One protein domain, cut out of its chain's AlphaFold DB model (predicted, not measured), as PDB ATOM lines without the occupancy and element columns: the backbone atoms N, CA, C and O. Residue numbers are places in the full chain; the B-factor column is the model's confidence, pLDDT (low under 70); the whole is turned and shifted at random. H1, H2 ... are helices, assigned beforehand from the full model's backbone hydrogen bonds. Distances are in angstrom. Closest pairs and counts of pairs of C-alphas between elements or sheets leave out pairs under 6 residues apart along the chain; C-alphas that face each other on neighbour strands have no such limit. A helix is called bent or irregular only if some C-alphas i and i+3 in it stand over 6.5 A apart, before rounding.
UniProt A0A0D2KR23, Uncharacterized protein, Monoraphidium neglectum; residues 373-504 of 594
ATOM      1  N   GLN A 373     134.558 159.263 145.206       81.44
ATOM      2  CA  GLN A 373     134.509 160.500 145.991       81.44
ATOM      3  C   GLN A 373     134.352 160.233 147.502       81.44
ATOM      4  O   GLN A 373     134.807 161.025 148.326       81.44
ATOM      5  N   GLU A 374     133.730 159.114 147.875       85.56
ATOM      6  CA  GLU A 374     133.561 158.685 149.266       85.56
ATOM      7  C   GLU A 374     134.886 158.239 149.892       85.56
ATOM      8  O   GLU A 374     135.207 158.663 151.000       85.56
ATOM      9  N   GLN A 375     135.715 157.500 149.151       87.56
ATOM     10  CA  GLN A 375     137.046 157.097 149.613       87.56
ATOM     11  C   GLN A 375     137.952 158.311 149.853       87.56
ATOM     12  O   GLN A 375     138.659 158.372 150.858       87.56
ATOM     13  N   TYR A 376     137.883 159.327 148.986       88.75
ATOM     14  CA  TYR A 376     138.602 160.583 149.212       88.75
ATOM     15  C   TYR A 376     138.151 161.304 150.485       88.75
ATOM     16  O   TYR A 376     138.989 161.838 151.210       88.75
ATOM     17  N   ARG A 377     136.848 161.290 150.798       90.69
ATOM     18  CA  ARG A 377     136.332 161.876 152.045       90.69
ATOM     19  C   ARG A 377     136.888 161.163 153.272       90.69
ATOM     20  O   ARG A 377     137.329 161.844 154.192       90.69
ATOM     21  N   GLU A 378     136.933 159.833 153.264       91.94
ATOM     22  CA  GLU A 378     137.524 159.060 154.364       91.94
ATOM     23  C   GLU A 378     139.013 159.370 154.551       91.94
ATOM     24  O   GLU A 378     139.477 159.532 155.680       91.94
ATOM     25  N   ILE A 379     139.767 159.504 153.454       92.75
ATOM     26  CA  ILE A 379     141.184 159.889 153.499       92.75
ATOM     27  C   ILE A 379     141.341 161.284 154.120       92.75
ATOM     28  O   ILE A 379     142.189 161.478 154.995       92.75
ATOM     29  N   TYR A 380     140.511 162.252 153.717       94.94
ATOM     30  CA  TYR A 380     140.549 163.604 154.278       94.94
ATOM     31  C   TYR A 380     140.160 163.631 155.757       94.94
ATOM     32  O   TYR A 380     140.822 164.315 156.534       94.94
ATOM     33  N   ASP A 381     139.157 162.855 156.169       94.56
ATOM     34  CA  ASP A 381     138.752 162.752 157.574       94.56
ATOM     35  C   ASP A 381     139.871 162.140 158.435       94.56
ATOM     36  O   ASP A 381     140.172 162.651 159.518       94.56
ATOM     37  N   ARG A 382     140.570 161.112 157.927       94.94
ATOM     38  CA  ARG A 382     141.763 160.547 158.585       94.94
ATOM     39  C   ARG A 382     142.884 161.585 158.704       94.94
ATOM     40  O   ARG A 382     143.470 161.718 159.777       94.94
ATOM     41  N   LEU A 383     143.167 162.344 157.640       94.44
ATOM     42  CA  LEU A 383     144.174 163.414 157.653       94.44
ATOM     43  C   LEU A 383     143.834 164.503 158.677       94.44
ATOM     44  O   LEU A 383     144.696 164.888 159.465       94.44
ATOM     45  N   ILE A 384     142.577 164.955 158.719       95.00
ATOM     46  CA  ILE A 384     142.101 165.919 159.720       95.00
ATOM     47  C   ILE A 384     142.314 165.366 161.135       95.00
ATOM     48  O   ILE A 384     142.816 166.085 161.998       95.00
ATOM     49  N   GLY A 385     141.998 164.088 161.363       94.81
ATOM     50  CA  GLY A 385     142.242 163.416 162.640       94.81
ATOM     51  C   GLY A 385     143.720 163.415 163.047       94.81
ATOM     52  O   GLY A 385     144.038 163.691 164.203       94.81
ATOM     53  N   ILE A 386     144.637 163.189 162.100       95.44
ATOM     54  CA  ILE A 386     146.086 163.248 162.356       95.44
ATOM     55  C   ILE A 386     146.502 164.659 162.794       95.44
ATOM     56  O   ILE A 386     147.205 164.800 163.795       95.44
ATOM     57  N   PHE A 387     146.048 165.704 162.095       95.44
ATOM     58  CA  PHE A 387     146.391 167.087 162.451       95.44
ATOM     59  C   PHE A 387     145.771 167.542 163.780       95.44
ATOM     60  O   PHE A 387     146.356 168.380 164.458       95.44
ATOM     61  N   GLN A 388     144.634 166.978 164.195       94.06
ATOM     62  CA  GLN A 388     144.070 167.231 165.528       94.06
ATOM     63  C   GLN A 388     144.888 166.594 166.654       94.06
ATOM     64  O   GLN A 388     145.004 167.174 167.730       94.06
ATOM     65  N   GLN A 389     145.422 165.393 166.428       94.75
ATOM     66  CA  GLN A 389     146.156 164.638 167.446       94.75
ATOM     67  C   GLN A 389     147.608 165.098 167.597       94.75
ATOM     68  O   GLN A 389     148.203 164.936 168.662       94.75
ATOM     69  N   ARG A 390     148.205 165.625 166.524       93.25
ATOM     70  CA  ARG A 390     149.616 166.020 166.495       93.25
ATOM     71  C   ARG A 390     149.805 167.469 166.947       93.25
ATOM     72  O   ARG A 390     148.984 168.318 166.599       93.25
ATOM     73  N   PRO A 391     150.893 167.778 167.678       93.31
ATOM     74  CA  PRO A 391     151.216 169.154 168.038       93.31
ATOM     75  C   PRO A 391     151.539 169.976 166.786       93.31
ATOM     76  O   PRO A 391     151.970 169.434 165.766       93.31
ATOM     77  N   ARG A 392     151.359 171.298 166.880       88.88
ATOM     78  CA  ARG A 392     151.567 172.238 165.768       88.88
ATOM     79  C   ARG A 392     152.960 172.121 165.142       88.88
ATOM     80  O   ARG A 392     153.080 172.205 163.922       88.88
ATOM     81  N   ASP A 393     153.983 171.883 165.954       88.19
ATOM     82  CA  ASP A 393     155.384 171.846 165.513       88.19
ATOM     83  C   ASP A 393     155.671 170.668 164.565       88.19
ATOM     84  O   ASP A 393     156.554 170.737 163.707       88.19
ATOM     85  N   ASP A 394     154.870 169.601 164.649       92.50
ATOM     86  CA  ASP A 394     154.973 168.447 163.757       92.50
ATOM     87  C   ASP A 394     154.242 168.662 162.426       92.50
ATOM     88  O   ASP A 394     154.523 167.961 161.452       92.50
ATOM     89  N   TRP A 395     153.321 169.629 162.335       94.62
ATOM     90  CA  TRP A 395     152.506 169.825 161.131       94.62
ATOM     91  C   TRP A 395     153.364 170.192 159.924       94.62
ATOM     92  O   TRP A 395     153.173 169.633 158.846       94.62
ATOM     93  N   LYS A 396     154.363 171.060 160.121       92.75
ATOM     94  CA  LYS A 396     155.327 171.447 159.081       92.75
ATOM     95  C   LYS A 396     156.076 170.230 158.540       92.75
ATOM     96  O   LYS A 396     156.156 170.038 157.331       92.75
ATOM     97  N   LYS A 397     156.546 169.347 159.428       93.06
ATOM     98  CA  LYS A 397     157.235 168.105 159.045       93.06
ATOM     99  C   LYS A 397     156.314 167.167 158.271       93.06
ATOM    100  O   LYS A 397     156.717 166.652 157.235       93.06
ATOM    101  N   LEU A 398     155.078 166.971 158.735       93.69
ATOM    102  CA  LEU A 398     154.093 166.117 158.062       93.69
ATOM    103  C   LEU A 398     153.767 166.616 156.652       93.69
ATOM    104  O   LEU A 398     153.707 165.818 155.719       93.69
ATOM    105  N   ILE A 399     153.592 167.930 156.502       94.31
ATOM    106  CA  ILE A 399     153.323 168.574 155.216       94.31
ATOM    107  C   ILE A 399     154.499 168.372 154.256       94.31
ATOM    108  O   ILE A 399     154.297 167.946 153.123       94.31
ATOM    109  N   VAL A 400     155.727 168.623 154.713       92.50
ATOM    110  CA  VAL A 400     156.928 168.549 153.867       92.50
ATOM    111  C   VAL A 400     157.299 167.113 153.498       92.50
ATOM    112  O   VAL A 400     157.697 166.852 152.364       92.50
ATOM    113  N   LEU A 401     157.148 166.165 154.427       90.81
ATOM    114  CA  LEU A 401     157.433 164.746 154.183       90.81
ATOM    115  C   LEU A 401     156.375 164.079 153.291       90.81
ATOM    116  O   LEU A 401     156.646 163.055 152.661       90.81
ATOM    117  N   SER A 402     155.165 164.639 153.226       91.00
ATOM    118  CA  SER A 402     154.078 164.085 152.426       91.00
ATOM    119  C   SER A 402     154.185 164.502 150.961       91.00
ATOM    120  O   SER A 402     153.833 165.612 150.566       91.00
ATOM    121  N   ARG A 403     154.578 163.553 150.104       88.25
ATOM    122  CA  ARG A 403     154.604 163.740 148.641       88.25
ATOM    123  C   ARG A 403     153.228 164.046 148.038       88.25
ATOM    124  O   ARG A 403     153.152 164.670 146.984       88.25
ATOM    125  N   GLN A 404     152.154 163.599 148.685       90.38
ATOM    126  CA  GLN A 404     150.781 163.730 148.187       90.38
ATOM    127  C   GLN A 404     150.055 164.963 148.736       90.38
ATOM    128  O   GLN A 404     148.967 165.301 148.266       90.38
ATOM    129  N   TRP A 405     150.642 165.672 149.706       93.44
ATOM    130  CA  TRP A 405     150.009 166.841 150.313       93.44
ATOM    131  C   TRP A 405     149.534 167.897 149.298       93.44
ATOM    132  O   TRP A 405     148.376 168.305 149.398       93.44
ATOM    133  N   PRO A 406     150.315 168.284 148.264       91.50
ATOM    134  CA  PRO A 406     149.864 169.267 147.277       91.50
ATOM    135  C   PRO A 406     148.575 168.871 146.543       91.50
ATOM    136  O   PRO A 406     147.806 169.742 146.146       91.50
ATOM    137  N   GLN A 407     148.324 167.567 146.388       92.25
ATOM    138  CA  GLN A 407     147.137 167.035 145.715       92.25
ATOM    139  C   GLN A 407     145.929 166.969 146.658       92.25
ATOM    140  O   GLN A 407     144.791 167.161 146.232       92.25
ATOM    141  N   HIS A 408     146.159 166.720 147.949       92.69
ATOM    142  CA  HIS A 408     145.085 166.545 148.928       92.69
ATOM    143  C   HIS A 408     144.725 167.810 149.705       92.69
ATOM    144  O   HIS A 408     143.610 167.885 150.219       92.69
ATOM    145  N   LYS A 409     145.607 168.816 149.778       94.62
ATOM    146  CA  LYS A 409     145.416 169.985 150.649       94.62
ATOM    147  C   LYS A 409     144.091 170.713 150.413       94.62
ATOM    148  O   LYS A 409     143.379 171.010 151.367       94.62
ATOM    149  N   ALA A 410     143.702 170.913 149.152       95.06
ATOM    150  CA  ALA A 410     142.436 171.564 148.811       95.06
ATOM    151  C   ALA A 410     141.224 170.750 149.301       95.06
ATOM    152  O   ALA A 410     140.284 171.307 149.865       95.06
ATOM    153  N   GLY A 411     141.272 169.424 149.139       94.81
ATOM    154  CA  GLY A 411     140.235 168.513 149.622       94.81
ATOM    155  C   GLY A 411     140.137 168.492 151.147       94.81
ATOM    156  O   GLY A 411     139.039 168.601 151.687       94.81
ATOM    157  N   VAL A 412     141.280 168.455 151.840       95.88
ATOM    158  CA  VAL A 412     141.359 168.523 153.308       95.88
ATOM    159  C   VAL A 412     140.773 169.837 153.828       95.88
ATOM    160  O   VAL A 412     139.947 169.814 154.737       95.88
ATOM    161  N   PHE A 413     141.132 170.977 153.232       96.69
ATOM    162  CA  PHE A 413     140.606 172.283 153.635       96.69
ATOM    163  C   PHE A 413     139.097 172.414 153.393       96.69
ATOM    164  O   PHE A 413     138.375 172.884 154.279       96.69
ATOM    165  N   ASN A 414     138.601 171.955 152.241       96.44
ATOM    166  CA  ASN A 414     137.166 171.943 151.947       96.44
ATOM    167  C   ASN A 414     136.409 171.040 152.924       96.44
ATOM    168  O   ASN A 414     135.405 171.456 153.502       96.44
ATOM    169  N   ARG A 415     136.932 169.836 153.180       95.38
ATOM    170  CA  ARG A 415     136.332 168.892 154.121       95.38
ATOM    171  C   ARG A 415     136.306 169.448 155.541       95.38
ATOM    172  O   ARG A 415     135.279 169.366 156.204       95.38
ATOM    173  N   LEU A 416     137.394 170.069 155.989       96.00
ATOM    174  CA  LEU A 416     137.482 170.665 157.319       96.00
ATOM    175  C   LEU A 416     136.467 171.805 157.506       96.00
ATOM    176  O   LEU A 416     135.863 171.914 158.573       96.00
ATOM    177  N   ARG A 417     136.226 172.607 156.459       95.69
ATOM    178  CA  ARG A 417     135.165 173.626 156.447       95.69
ATOM    179  C   ARG A 417     133.775 172.993 156.530       95.69
ATOM    180  O   ARG A 417     132.991 173.382 157.388       95.69
ATOM    181  N   GLU A 418     133.497 171.987 155.701       96.25
ATOM    182  CA  GLU A 418     132.212 171.276 155.719       96.25
ATOM    183  C   GLU A 418     131.907 170.638 157.079       96.25
ATOM    184  O   GLU A 418     130.776 170.726 157.557       96.25
ATOM    185  N   VAL A 419     132.898 169.984 157.698       95.06
ATOM    186  CA  VAL A 419     132.743 169.341 159.011       95.06
ATOM    187  C   VAL A 419     132.502 170.401 160.086       95.06
ATOM    188  O   VAL A 419     131.586 170.254 160.887       95.06
ATOM    189  N   ALA A 420     133.238 171.517 160.055       95.62
ATOM    190  CA  ALA A 420     133.020 172.618 160.989       95.62
ATOM    191  C   ALA A 420     131.636 173.278 160.840       95.62
ATOM    192  O   ALA A 420     131.071 173.750 161.825       95.62
ATOM    193  N   ASP A 421     131.086 173.349 159.629       96.25
ATOM    194  CA  ASP A 421     129.778 173.966 159.401       96.25
ATOM    195  C   ASP A 421     128.613 173.051 159.795       96.25
ATOM    196  O   ASP A 421     127.595 173.558 160.270       96.25
ATOM    197  N   LYS A 422     128.787 171.727 159.663       96.19
ATOM    198  CA  LYS A 422     127.804 170.700 160.056       96.19
ATOM    199  C   LYS A 422     127.805 170.379 161.553       96.19
ATOM    200  O   LYS A 422     126.806 169.865 162.048       96.19
ATOM    201  N   GLU A 423     128.901 170.648 162.259       95.69
ATOM    202  CA  GLU A 423     129.010 170.378 163.694       95.69
ATOM    203  C   GLU A 423     128.015 171.238 164.494       95.69
ATOM    204  O   GLU A 423     127.999 172.468 164.382       95.69
ATOM    205  N   ALA A 424     127.178 170.576 165.301       96.19
ATOM    206  CA  ALA A 424     126.175 171.229 166.144       96.19
ATOM    207  C   ALA A 424     126.772 171.756 167.458       96.19
ATOM    208  O   ALA A 424     126.297 172.752 168.001       96.19
ATOM    209  N   ASP A 425     127.818 171.095 167.956       96.12
ATOM    210  CA  ASP A 425     128.540 171.496 169.157       96.12
ATOM    211  C   ASP A 425     129.435 172.715 168.866       96.12
ATOM    212  O   ASP A 425     130.357 172.668 168.041       96.12
ATOM    213  N   VAL A 426     129.151 173.824 169.552       95.94
ATOM    214  CA  VAL A 426     129.832 175.111 169.359       95.94
ATOM    215  C   VAL A 426     131.321 175.009 169.693       95.94
ATOM    216  O   VAL A 426     132.146 175.587 168.976       95.94
ATOM    217  N   ASP A 427     131.685 174.235 170.719       94.88
ATOM    218  CA  ASP A 427     133.075 174.118 171.166       94.88
ATOM    219  C   ASP A 427     133.914 173.356 170.137       94.88
ATOM    220  O   ASP A 427     134.977 173.822 169.705       94.88
ATOM    221  N   LYS A 428     133.397 172.224 169.644       93.94
ATOM    222  CA  LYS A 428     134.045 171.444 168.577       93.94
ATOM    223  C   LYS A 428     134.144 172.234 167.279       93.94
ATOM    224  O   LYS A 428     135.207 172.261 166.653       93.94
ATOM    225  N   LYS A 429     133.081 172.948 166.905       95.94
ATOM    226  CA  LYS A 429     133.079 173.848 165.746       95.94
ATOM    227  C   LYS A 429     134.167 174.914 165.850       95.94
ATOM    228  O   LYS A 429     134.873 175.174 164.872       95.94
ATOM    229  N   MET A 430     134.342 175.517 167.026       95.94
ATOM    230  CA  MET A 430     135.396 176.506 167.252       95.94
ATOM    231  C   MET A 430     136.795 175.887 167.113       95.94
ATOM    232  O   MET A 430     137.658 176.492 166.466       95.94
ATOM    233  N   ILE A 431     137.017 174.688 167.663       94.94
ATOM    234  CA  ILE A 431     138.289 173.958 167.544       94.94
ATOM    235  C   ILE A 431     138.604 173.660 166.074       94.94
ATOM    236  O   ILE A 431     139.703 173.970 165.617       94.94
ATOM    237  N   LEU A 432     137.637 173.152 165.306       95.50
ATOM    238  CA  LEU A 432     137.805 172.861 163.878       95.50
ATOM    239  C   LEU A 432     138.113 174.123 163.059       95.50
ATOM    240  O   LEU A 432     139.015 174.120 162.221       95.50
ATOM    241  N   ARG A 433     137.424 175.238 163.334       96.12
ATOM    242  CA  ARG A 433     137.697 176.528 162.671       96.12
ATOM    243  C   ARG A 433     139.045 177.128 163.062       96.12
ATOM    244  O   ARG A 433     139.626 177.883 162.279       96.12
ATOM    245  N   ARG A 434     139.530 176.859 164.277       96.38
ATOM    246  CA  ARG A 434     140.885 177.241 164.698       96.38
ATOM    247  C   ARG A 434     141.918 176.380 163.978       96.38
ATOM    248  O   ARG A 434     142.823 176.945 163.377       96.38
ATOM    249  N   LEU A 435     141.729 175.059 163.962       96.12
ATOM    250  CA  LEU A 435     142.576 174.120 163.226       96.12
ATOM    251  C   LEU A 435     142.699 174.522 161.755       96.12
ATOM    252  O   LEU A 435     143.810 174.594 161.251       96.12
ATOM    253  N   PHE A 436     141.581 174.853 161.103       96.31
ATOM    254  CA  PHE A 436     141.565 175.304 159.713       96.31
ATOM    255  C   PHE A 436     142.490 176.503 159.486       96.31
ATOM    256  O   PHE A 436     143.381 176.437 158.644       96.31
ATOM    257  N   ARG A 437     142.322 177.573 160.273       96.88
ATOM    258  CA  ARG A 437     143.128 178.797 160.142       96.88
ATOM    259  C   ARG A 437     144.605 178.546 160.433       96.88
ATOM    260  O   ARG A 437     145.459 179.033 159.702       96.88
ATOM    261  N   THR A 438     144.909 177.775 161.476       96.06
ATOM    262  CA  THR A 438     146.299 177.484 161.848       96.06
ATOM    263  C   THR A 438     146.980 176.588 160.814       96.06
ATOM    264  O   THR A 438     148.118 176.856 160.447       96.06
ATOM    265  N   LEU A 439     146.299 175.550 160.320       96.56
ATOM    266  CA  LEU A 439     146.841 174.646 159.303       96.56
ATOM    267  C   LEU A 439     147.053 175.371 157.972       96.56
ATOM    268  O   LEU A 439     148.079 175.167 157.333       96.56
ATOM    269  N   GLN A 440     146.119 176.247 157.591       96.38
ATOM    270  CA  GLN A 440     146.273 177.102 156.416       96.38
ATOM    271  C   GLN A 440     147.499 178.015 156.556       96.38
ATOM    272  O   GLN A 440     148.322 178.052 155.652       96.38
ATOM    273  N   GLY A 441     147.688 178.654 157.716       96.25
ATOM    274  CA  GLY A 441     148.875 179.476 157.966       96.25
ATOM    275  C   GLY A 441     150.195 178.702 157.853       96.25
ATOM    276  O   GLY A 441     151.168 179.237 157.332       96.25
ATOM    277  N   VAL A 442     150.231 177.436 158.289       95.31
ATOM    278  CA  VAL A 442     151.420 176.576 158.133       95.31
ATOM    279  C   VAL A 442     151.633 176.165 156.668       95.31
ATOM    280  O   VAL A 442     152.774 176.157 156.213       95.31
ATOM    281  N   ASP A 443     150.572 175.844 155.916       95.62
ATOM    282  CA  ASP A 443     150.680 175.553 154.473       95.62
ATOM    283  C   ASP A 443     151.205 176.769 153.697       95.62
ATOM    284  O   ASP A 443     152.109 176.628 152.873       95.62
ATOM    285  N   ASP A 444     150.693 177.962 154.008       96.06
ATOM    286  CA  ASP A 444     151.120 179.219 153.392       96.06
ATOM    287  C   ASP A 444     152.590 179.532 153.725       96.06
ATOM    288  O   ASP A 444     153.358 179.903 152.835       96.06
ATOM    289  N   GLU A 445     153.022 179.315 154.975       94.62
ATOM    290  CA  GLU A 445     154.424 179.458 155.398       94.62
ATOM    291  C   GLU A 445     155.347 178.496 154.631       94.62
ATOM    292  O   GLU A 445     156.353 178.917 154.054       94.62
ATOM    293  N   VAL A 446     154.985 177.211 154.560       94.75
ATOM    294  CA  VAL A 446     155.742 176.198 153.807       94.75
ATOM    295  C   VAL A 446     155.798 176.547 152.318       94.75
ATOM    296  O   VAL A 446     156.851 176.425 151.688       94.75
ATOM    297  N   SER A 447     154.684 177.006 151.746       94.94
ATOM    298  CA  SER A 447     154.615 177.428 150.348       94.94
ATOM    299  C   SER A 447     155.509 178.642 150.083       94.94
ATOM    300  O   SER A 447     156.221 178.664 149.077       94.94
ATOM    301  N   ARG A 448     155.530 179.619 151.000       95.69
ATOM    302  CA  ARG A 448     156.412 180.791 150.917       95.69
ATOM    303  C   ARG A 448     157.877 180.365 150.907       95.69
ATOM    304  O   ARG A 448     158.596 180.719 149.976       95.69
ATOM    305  N   TYR A 449     158.304 179.523 151.846       95.88
ATOM    306  CA  TYR A 449     159.692 179.048 151.893       95.88
ATOM    307  C   TYR A 449     160.096 178.222 150.674       95.88
ATOM    308  O   TYR A 449     161.191 178.410 150.144       95.88
ATOM    309  N   ASN A 450     159.205 177.370 150.166       94.75
ATOM    310  CA  ASN A 450     159.459 176.641 148.924       94.75
ATOM    311  C   ASN A 450     159.608 177.586 147.722       94.75
ATOM    312  O   ASN A 450     160.438 177.332 146.851       94.75
ATOM    313  N   SER A 451     158.841 178.680 147.678       95.19
ATOM    314  CA  SER A 451     158.962 179.678 146.610       95.19
ATOM    315  C   SER A 451     160.293 180.433 146.666       95.19
ATOM    316  O   SER A 451     160.923 180.604 145.626       95.19
ATOM    317  N   VAL A 452     160.767 180.797 147.865       95.56
ATOM    318  CA  VAL A 452     162.078 181.438 148.068       95.56
ATOM    319  C   VAL A 452     163.200 180.493 147.646       95.56
ATOM    320  O   VAL A 452     164.060 180.870 146.855       95.56
ATOM    321  N   LEU A 453     163.153 179.231 148.084       95.62
ATOM    322  CA  LEU A 453     164.131 178.224 147.673       95.62
ATOM    323  C   LEU A 453     164.147 178.025 146.150       95.62
ATOM    324  O   LEU A 453     165.216 177.934 145.552       95.62
ATOM    325  N   ALA A 454     162.977 177.998 145.508       94.75
ATOM    326  CA  ALA A 454     162.886 177.875 144.056       94.75
ATOM    327  C   ALA A 454     163.551 179.051 143.319       94.75
ATOM    328  O   ALA A 454     164.117 178.837 142.249       94.75
ATOM    329  N   ARG A 455     163.542 180.268 143.888       94.19
ATOM    330  CA  ARG A 455     164.279 181.413 143.323       94.19
ATOM    331  C   ARG A 455     165.784 181.175 143.341       94.19
ATOM    332  O   ARG A 455     166.419 181.387 142.319       94.19
ATOM    333  N   PHE A 456     166.331 180.671 144.445       93.25
ATOM    334  CA  PHE A 456     167.763 180.360 144.541       93.25
ATOM    335  C   PHE A 456     168.196 179.221 143.622       93.25
ATOM    336  O   PHE A 456     169.272 179.279 143.043       93.25
ATOM    337  N   LEU A 457     167.354 178.200 143.462       92.62
ATOM    338  CA  LEU A 457     167.640 177.084 142.558       92.62
ATOM    339  C   LEU A 457     167.553 177.474 141.074       92.62
ATOM    340  O   LEU A 457     168.141 176.791 140.241       92.62
ATOM    341  N   ALA A 458     166.797 178.524 140.744       93.75
ATOM    342  CA  ALA A 458     166.663 179.034 139.381       93.75
ATOM    343  C   ALA A 458     167.678 180.139 139.041       93.75
ATOM    344  O   ALA A 458     167.981 180.327 137.866       93.75
ATOM    345  N   ALA A 459     168.163 180.875 140.043       90.88
ATOM    346  CA  ALA A 459     169.117 181.964 139.869       90.88
ATOM    347  C   ALA A 459     170.542 181.443 139.647       90.88
ATOM    348  O   ALA A 459     170.959 180.442 140.240       90.88
ATOM    349  N   GLU A 460     171.310 182.166 138.833       91.00
ATOM    350  CA  GLU A 460     172.743 181.924 138.706       91.00
ATOM    351  C   GLU A 460     173.450 182.277 140.018       91.00
ATOM    352  O   GLU A 460     173.064 183.200 140.730       91.00
ATOM    353  N   GLU A 461     174.523 181.558 140.326       87.12
ATOM    354  CA  GLU A 461     175.323 181.730 141.535       87.12
ATOM    355  C   GLU A 461     175.766 183.184 141.797       87.12
ATOM    356  O   GLU A 461     175.770 183.632 142.944       87.12
ATOM    357  N   ALA A 462     176.078 183.935 140.738       85.75
ATOM    358  CA  ALA A 462     176.471 185.341 140.816       85.75
ATOM    359  C   ALA A 462     175.332 186.283 141.258       85.75
ATOM    360  O   ALA A 462     175.589 187.404 141.685       85.75
ATOM    361  N   GLU A 463     174.074 185.850 141.158       88.88
ATOM    362  CA  GLU A 463     172.895 186.644 141.523       88.88
ATOM    363  C   GLU A 463     172.419 186.366 142.955       88.88
ATOM    364  O   GLU A 463     171.529 187.054 143.459       88.88
ATOM    365  N   TRP A 464     173.005 185.380 143.641       91.56
ATOM    366  CA  TRP A 464     172.530 184.951 144.957       91.56
ATOM    367  C   TRP A 464     172.588 186.062 146.000       91.56
ATOM    368  O   TRP A 464     171.686 186.144 146.823       91.56
ATOM    369  N   GLU A 465     173.591 186.937 145.954       88.38
ATOM    370  CA  GLU A 465     173.704 188.071 146.880       88.38
ATOM    371  C   GLU A 465     172.517 189.036 146.749       88.38
ATOM    372  O   GLU A 465     171.915 189.425 147.751       88.38
ATOM    373  N   ALA A 466     172.104 189.346 145.516       86.25
ATOM    374  CA  ALA A 466     170.945 190.196 145.252       86.25
ATOM    375  C   ALA A 466     169.631 189.523 145.687       86.25
ATOM    376  O   ALA A 466     168.743 190.163 146.261       86.25
ATOM    377  N   VAL A 467     169.512 188.209 145.461       91.00
ATOM    378  CA  VAL A 467     168.352 187.432 145.919       91.00
ATOM    379  C   VAL A 467     168.315 187.376 147.453       91.00
ATOM    380  O   VAL A 467     167.250 187.578 148.033       91.00
ATOM    381  N   VAL A 468     169.454 187.184 148.130       93.38
ATOM    382  CA  VAL A 468     169.546 187.225 149.601       93.38
ATOM    383  C   VAL A 468     169.101 188.582 150.130       93.38
ATOM    384  O   VAL A 468     168.261 188.608 151.023       93.38
ATOM    385  N   ALA A 469     169.576 189.688 149.552       89.44
ATOM    386  CA  ALA A 469     169.163 191.030 149.961       89.44
ATOM    387  C   ALA A 469     167.642 191.241 149.817       89.44
ATOM    388  O   ALA A 469     167.001 191.802 150.702       89.44
ATOM    389  N   THR A 470     167.049 190.727 148.734       90.94
ATOM    390  CA  THR A 470     165.606 190.850 148.459       90.94
ATOM    391  C   THR A 470     164.752 190.026 149.427       90.94
ATOM    392  O   THR A 470     163.716 190.491 149.896       90.94
ATOM    393  N   TYR A 471     165.179 188.798 149.735       93.81
ATOM    394  CA  TYR A 471     164.420 187.852 150.563       93.81
ATOM    395  C   TYR A 471     164.953 187.740 151.994       93.81
ATOM    396  O   TYR A 471     164.586 186.814 152.720       93.81
ATOM    397  N   ARG A 472     165.791 188.683 152.444       92.88
ATOM    398  CA  ARG A 472     166.437 188.618 153.760       92.88
ATOM    399  C   ARG A 472     165.432 188.462 154.901       92.88
ATOM    400  O   ARG A 472     165.691 187.705 155.836       92.88
ATOM    401  N   GLY A 473     164.274 189.115 154.792       91.56
ATOM    402  CA  GLY A 473     163.184 189.013 155.765       91.56
ATOM    403  C   GLY A 473     162.598 187.602 155.905       91.56
ATOM    404  O   GLY A 473     162.178 187.234 156.999       91.56
ATOM    405  N   ASP A 474     162.620 186.793 154.842       92.88
ATOM    406  CA  ASP A 474     162.160 185.399 154.855       92.88
ATOM    407  C   ASP A 474     163.262 184.407 155.252       92.88
ATOM    408  O   ASP A 474     162.960 183.340 155.790       92.88
ATOM    409  N   LEU A 475     164.532 184.760 155.028       94.75
ATOM    410  CA  LEU A 475     165.721 183.963 155.356       94.75
ATOM    411  C   LEU A 475     166.071 184.023 156.851       94.75
ATOM    412  O   LEU A 475     167.185 184.350 157.254       94.75
ATOM    413  N   GLN A 476     165.092 183.715 157.693       94.94
ATOM    414  CA  GLN A 476     165.243 183.634 159.144       94.94
ATOM    415  C   GLN A 476     165.414 182.181 159.604       94.94
ATOM    416  O   GLN A 476     165.300 181.234 158.824       94.94
ATOM    417  N   ARG A 477     165.623 181.981 160.910       94.38
ATOM    418  CA  ARG A 477     165.728 180.648 161.532       94.38
ATOM    419  C   ARG A 477     164.646 179.646 161.063       94.38
ATOM    420  O   ARG A 477     165.030 178.541 160.678       94.38
ATOM    421  N   PRO A 478     163.344 179.996 160.973       93.06
ATOM    422  CA  PRO A 478     162.315 179.037 160.556       93.06
ATOM    423  C   PRO A 478     162.436 178.569 159.094       93.06
ATOM    424  O   PRO A 478     161.945 177.486 158.752       93.06
ATOM    425  N   PHE A 479     163.087 179.354 158.226       95.94
ATOM    426  CA  PHE A 479     163.413 178.945 156.857       95.94
ATOM    427  C   PHE A 479     164.527 177.892 156.851       95.94
ATOM    428  O   PHE A 479     164.415 176.875 156.170       95.94
ATOM    429  N   PHE A 480     165.575 178.071 157.654       96.06
ATOM    430  CA  PHE A 480     166.659 177.088 157.739       96.06
ATOM    431  C   PHE A 480     166.212 175.781 158.409       96.06
ATOM    432  O   PHE A 480     166.615 174.699 157.987       96.06
ATOM    433  N   GLU A 481     165.302 175.847 159.381       94.12
ATOM    434  CA  GLU A 481     164.640 174.655 159.926       94.12
ATOM    435  C   GLU A 481     163.815 173.927 158.853       94.12
ATOM    436  O   GLU A 481     163.857 172.700 158.753       94.12
ATOM    437  N   HIS A 482     163.114 174.671 157.989       94.62
ATOM    438  CA  HIS A 482     162.417 174.102 156.829       94.62
ATOM    439  C   HIS A 482     163.380 173.403 155.857       94.62
ATOM    440  O   HIS A 482     163.115 172.278 155.430       94.62
ATOM    441  N   MET A 483     164.526 174.024 155.565       95.44
ATOM    442  CA  MET A 483     165.582 173.433 154.733       95.44
ATOM    443  C   MET A 483     166.104 172.115 155.315       95.44
ATOM    444  O   MET A 483     166.248 171.136 154.584       95.44
ATOM    445  N   GLN A 484     166.326 172.043 156.630       94.69
ATOM    446  CA  GLN A 484     166.750 170.803 157.291       94.69
ATOM    447  C   GLN A 484     165.706 169.688 157.161       94.69
ATOM    448  O   GLN A 484     166.061 168.534 156.912       94.69
ATOM    449  N   VAL A 485     164.415 170.021 157.266       94.25
ATOM    450  CA  VAL A 485     163.330 169.053 157.042       94.25
ATOM    451  C   VAL A 485     163.319 168.567 155.589       94.25
ATOM    452  O   VAL A 485     163.163 167.368 155.362       94.25
ATOM    453  N   LEU A 486     163.534 169.450 154.608       94.31
ATOM    454  CA  LEU A 486     163.641 169.064 153.194       94.31
ATOM    455  C   LEU A 486     164.835 168.137 152.927       94.31
ATOM    456  O   LEU A 486     164.693 167.154 152.201       94.31
ATOM    457  N   ILE A 487     165.988 168.414 153.539       94.56
ATOM    458  CA  ILE A 487     167.183 167.562 153.454       94.56
ATOM    459  C   ILE A 487     166.887 166.177 154.046       94.56
ATOM    460  O   ILE A 487     167.196 165.161 153.424       94.56
ATOM    461  N   ALA A 488     166.228 166.119 155.208       91.75
ATOM    462  CA  ALA A 488     165.818 164.858 155.828       91.75
ATOM    463  C   ALA A 488     164.777 164.095 154.987       91.75
ATOM    464  O   ALA A 488     164.793 162.864 154.937       91.75
ATOM    465  N   ALA A 489     163.885 164.817 154.301       90.44
ATOM    466  CA  ALA A 489     162.894 164.246 153.391       90.44
ATOM    467  C   ALA A 489     163.529 163.657 152.118       90.44
ATOM    468  O   ALA A 489     163.002 162.695 151.563       90.44
ATOM    469  N   ALA A 490     164.667 164.196 151.675       91.25
ATOM    470  CA  ALA A 490     165.403 163.750 150.491       91.25
ATOM    471  C   ALA A 490     166.299 162.515 150.734       91.25
ATOM    472  O   ALA A 490     167.158 162.214 149.917       91.25
ATOM    473  N   LYS A 491     166.099 161.765 151.827       87.44
ATOM    474  CA  LYS A 491     166.920 160.588 152.183       87.44
ATOM    475  C   LYS A 491     166.989 159.487 151.113       87.44
ATOM    476  O   LYS A 491     167.932 158.708 151.123       87.44
ATOM    477  N   ASP A 492     165.986 159.405 150.237       90.31
ATOM    478  CA  ASP A 492     165.907 158.390 149.179       90.31
ATOM    479  C   ASP A 492     166.537 158.876 147.851       90.31
ATOM    480  O   ASP A 492     166.607 158.113 146.891       90.31
ATOM    481  N   ASP A 493     166.972 160.142 147.778       93.25
ATOM    482  CA  ASP A 493     167.537 160.801 146.593       93.25
ATOM    483  C   ASP A 493     168.801 161.585 146.988       93.25
ATOM    484  O   ASP A 493     168.750 162.766 147.345       93.25
ATOM    485  N   GLU A 494     169.948 160.898 146.953       94.31
ATOM    486  CA  GLU A 494     171.217 161.448 147.445       94.31
ATOM    487  C   GLU A 494     171.662 162.682 146.644       94.31
ATOM    488  O   GLU A 494     172.123 163.652 147.238       94.31
ATOM    489  N   ALA A 495     171.431 162.713 145.327       95.25
ATOM    490  CA  ALA A 495     171.787 163.859 144.486       95.25
ATOM    491  C   ALA A 495     171.007 165.120 144.891       95.25
ATOM    492  O   ALA A 495     171.574 166.204 145.047       95.25
ATOM    493  N   ARG A 496     169.697 164.975 145.127       93.19
ATOM    494  CA  ARG A 496     168.864 166.078 145.622       93.19
ATOM    495  C   ARG A 496     169.278 166.515 147.024       93.19
ATOM    496  O   ARG A 496     169.274 167.707 147.324       93.19
ATOM    497  N   LYS A 497     169.606 165.563 147.895       95.31
ATOM    498  CA  LYS A 497     170.062 165.844 149.258       95.31
ATOM    499  C   LYS A 497     171.376 166.628 149.253       95.31
ATOM    500  O   LYS A 497     171.448 167.652 149.928       95.31
ATOM    501  N   GLU A 498     172.369 166.205 148.475       95.81
ATOM    502  CA  GLU A 498     173.645 166.914 148.314       95.81
ATOM    503  C   GLU A 498     173.435 168.335 147.783       95.81
ATOM    504  O   GLU A 498     173.975 169.287 148.350       95.81
ATOM    505  N   GLN A 499     172.574 168.503 146.771       94.88
ATOM    506  CA  GLN A 499     172.213 169.822 146.249       94.88
ATOM    507  C   GLN A 499     171.610 170.720 147.341       94.88
ATOM    508  O   GLN A 499     172.033 171.863 147.507       94.88
ATOM    509  N   LEU A 500     170.644 170.212 148.115       95.69
ATOM    510  CA  LEU A 500     170.008 170.976 149.192       95.69
ATOM    511  C   LEU A 500     170.990 171.329 150.316       95.69
ATOM    512  O   LEU A 500     170.919 172.434 150.850       95.69
ATOM    513  N   VAL A 501     171.912 170.427 150.663       96.56
ATOM    514  CA  VAL A 501     172.961 170.682 151.664       96.56
ATOM    515  C   VAL A 501     173.918 171.773 151.181       96.56
ATOM    516  O   VAL A 501     174.202 172.699 151.943       96.56
ATOM    517  N   ALA A 502     174.365 171.707 149.924       95.19
ATOM    518  CA  ALA A 502     175.248 172.710 149.332       95.19
ATOM    519  C   ALA A 502     174.587 174.097 149.293       95.19
ATOM    520  O   ALA A 502     175.180 175.084 149.734       95.19
ATOM    521  N   VAL A 503     173.325 174.160 148.848       95.62
ATOM    522  CA  VAL A 503     172.527 175.397 148.837       95.62
ATOM    523  C   VAL A 503     172.360 175.947 150.253       95.62
ATOM    524  O   VAL A 503     172.579 177.133 150.476       95.62
ATOM    525  N   ASN A 504     172.029 175.095 151.226       96.25
ATOM    526  CA  ASN A 504     171.827 175.508 152.614       96.25
ATOM    527  C   ASN A 504     173.099 176.090 153.250       96.25
ATOM    528  O   ASN A 504     173.047 177.158 153.857       96.25
TER     529      ASN A 504
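AT A GLANCE: This is residues 373 to 504 of the 594 residues of an uncharacterized protein of Monoraphidium neglectum (UniProt A0A0D2KR23). What is the main picture? One long helix, H4, is the spine: H3 folds back along its first part with H1 crossing H3, and H5 folds back at its far end. H2 packs on H4 part way along, and H6, beside H2, pairs with H7 in a hairpin that runs crosswise to H4. What is it made of, and how tightly? The printed part has 132 residues with seven named helices, H1 to H7 in chain order, no named strand, and the class all helix. It is loose and elongated, with a radius of gyration of the C-alphas of 17.5 A and spans of 58 by 31 by 24 A.

IN THESE COORDINATES: Where is the longest helix? H4 is residues 426 to 458, 47.7 A from C-alpha 426 at (129.832, 175.111, 169.359) to C-alpha 458 at (166.663, 179.034, 139.381). Which helices come before it? H1 is residues 373 to 389, 24.8 A long, H2 residues 392 to 401, and H3 residues 405 to 422, 24.6 A long. H3 is irregular, with C-alphas 407 and 410 7.2 A apart, and has a kink of 25 degrees near residue 412. Which come after it? H5 is residues 461 to 471, irregular with C-alphas 462 and 465 7.2 A apart; H6 is residues 477 to 489, 18.5 A long. H7, residues 494 to 504, ends at C-alpha 504 at (171.827, 175.508, 152.614).

HOW THE PARTS SIT: What touches the hub, H4? H3 forms a hairpin with it at a shallow tilt of 19 degrees, closest at the C-alphas of Ala 420 and Lys 429, 4.9 A; H5 forms another at 32 degrees, closest at Phe 456 and Trp 464, 6.6 A. H2 touches it at a steep tilt of 48 degrees, closest at the C-alphas of Lys 396 and Val 442, 6.5 A. H6 only just touches it, with 3 pairs of C-alphas within 8 A, closest at Tyr 449 and Phe 479, 6.2 A. What lies farther out? H1 touches H3 about perpendicular, at 84 degrees, with the C-alphas of Tyr 380 and Val 412 5.1 A apart. H6 and H7 form a hairpin at 11 degrees, with the closest C-alphas, Ile 487 and Lys 497, 5.4 A apart. How do the backbones run? Every O i to N i+4 pair is within hydrogen-bond range in H1, H4, H6 and H7, against 4 of 6 in H2, 12 of 14 in H3 and 5 of 7 in H5.

THE WHOLE: How large is it? The two C-alphas farthest apart, those of Ala 424 and Ala 462, are 58.1 A apart. Is anything cut, long or uncertain? The printed part has no cut, the six links are tight, and no printed residue is under 70 in pLDDT.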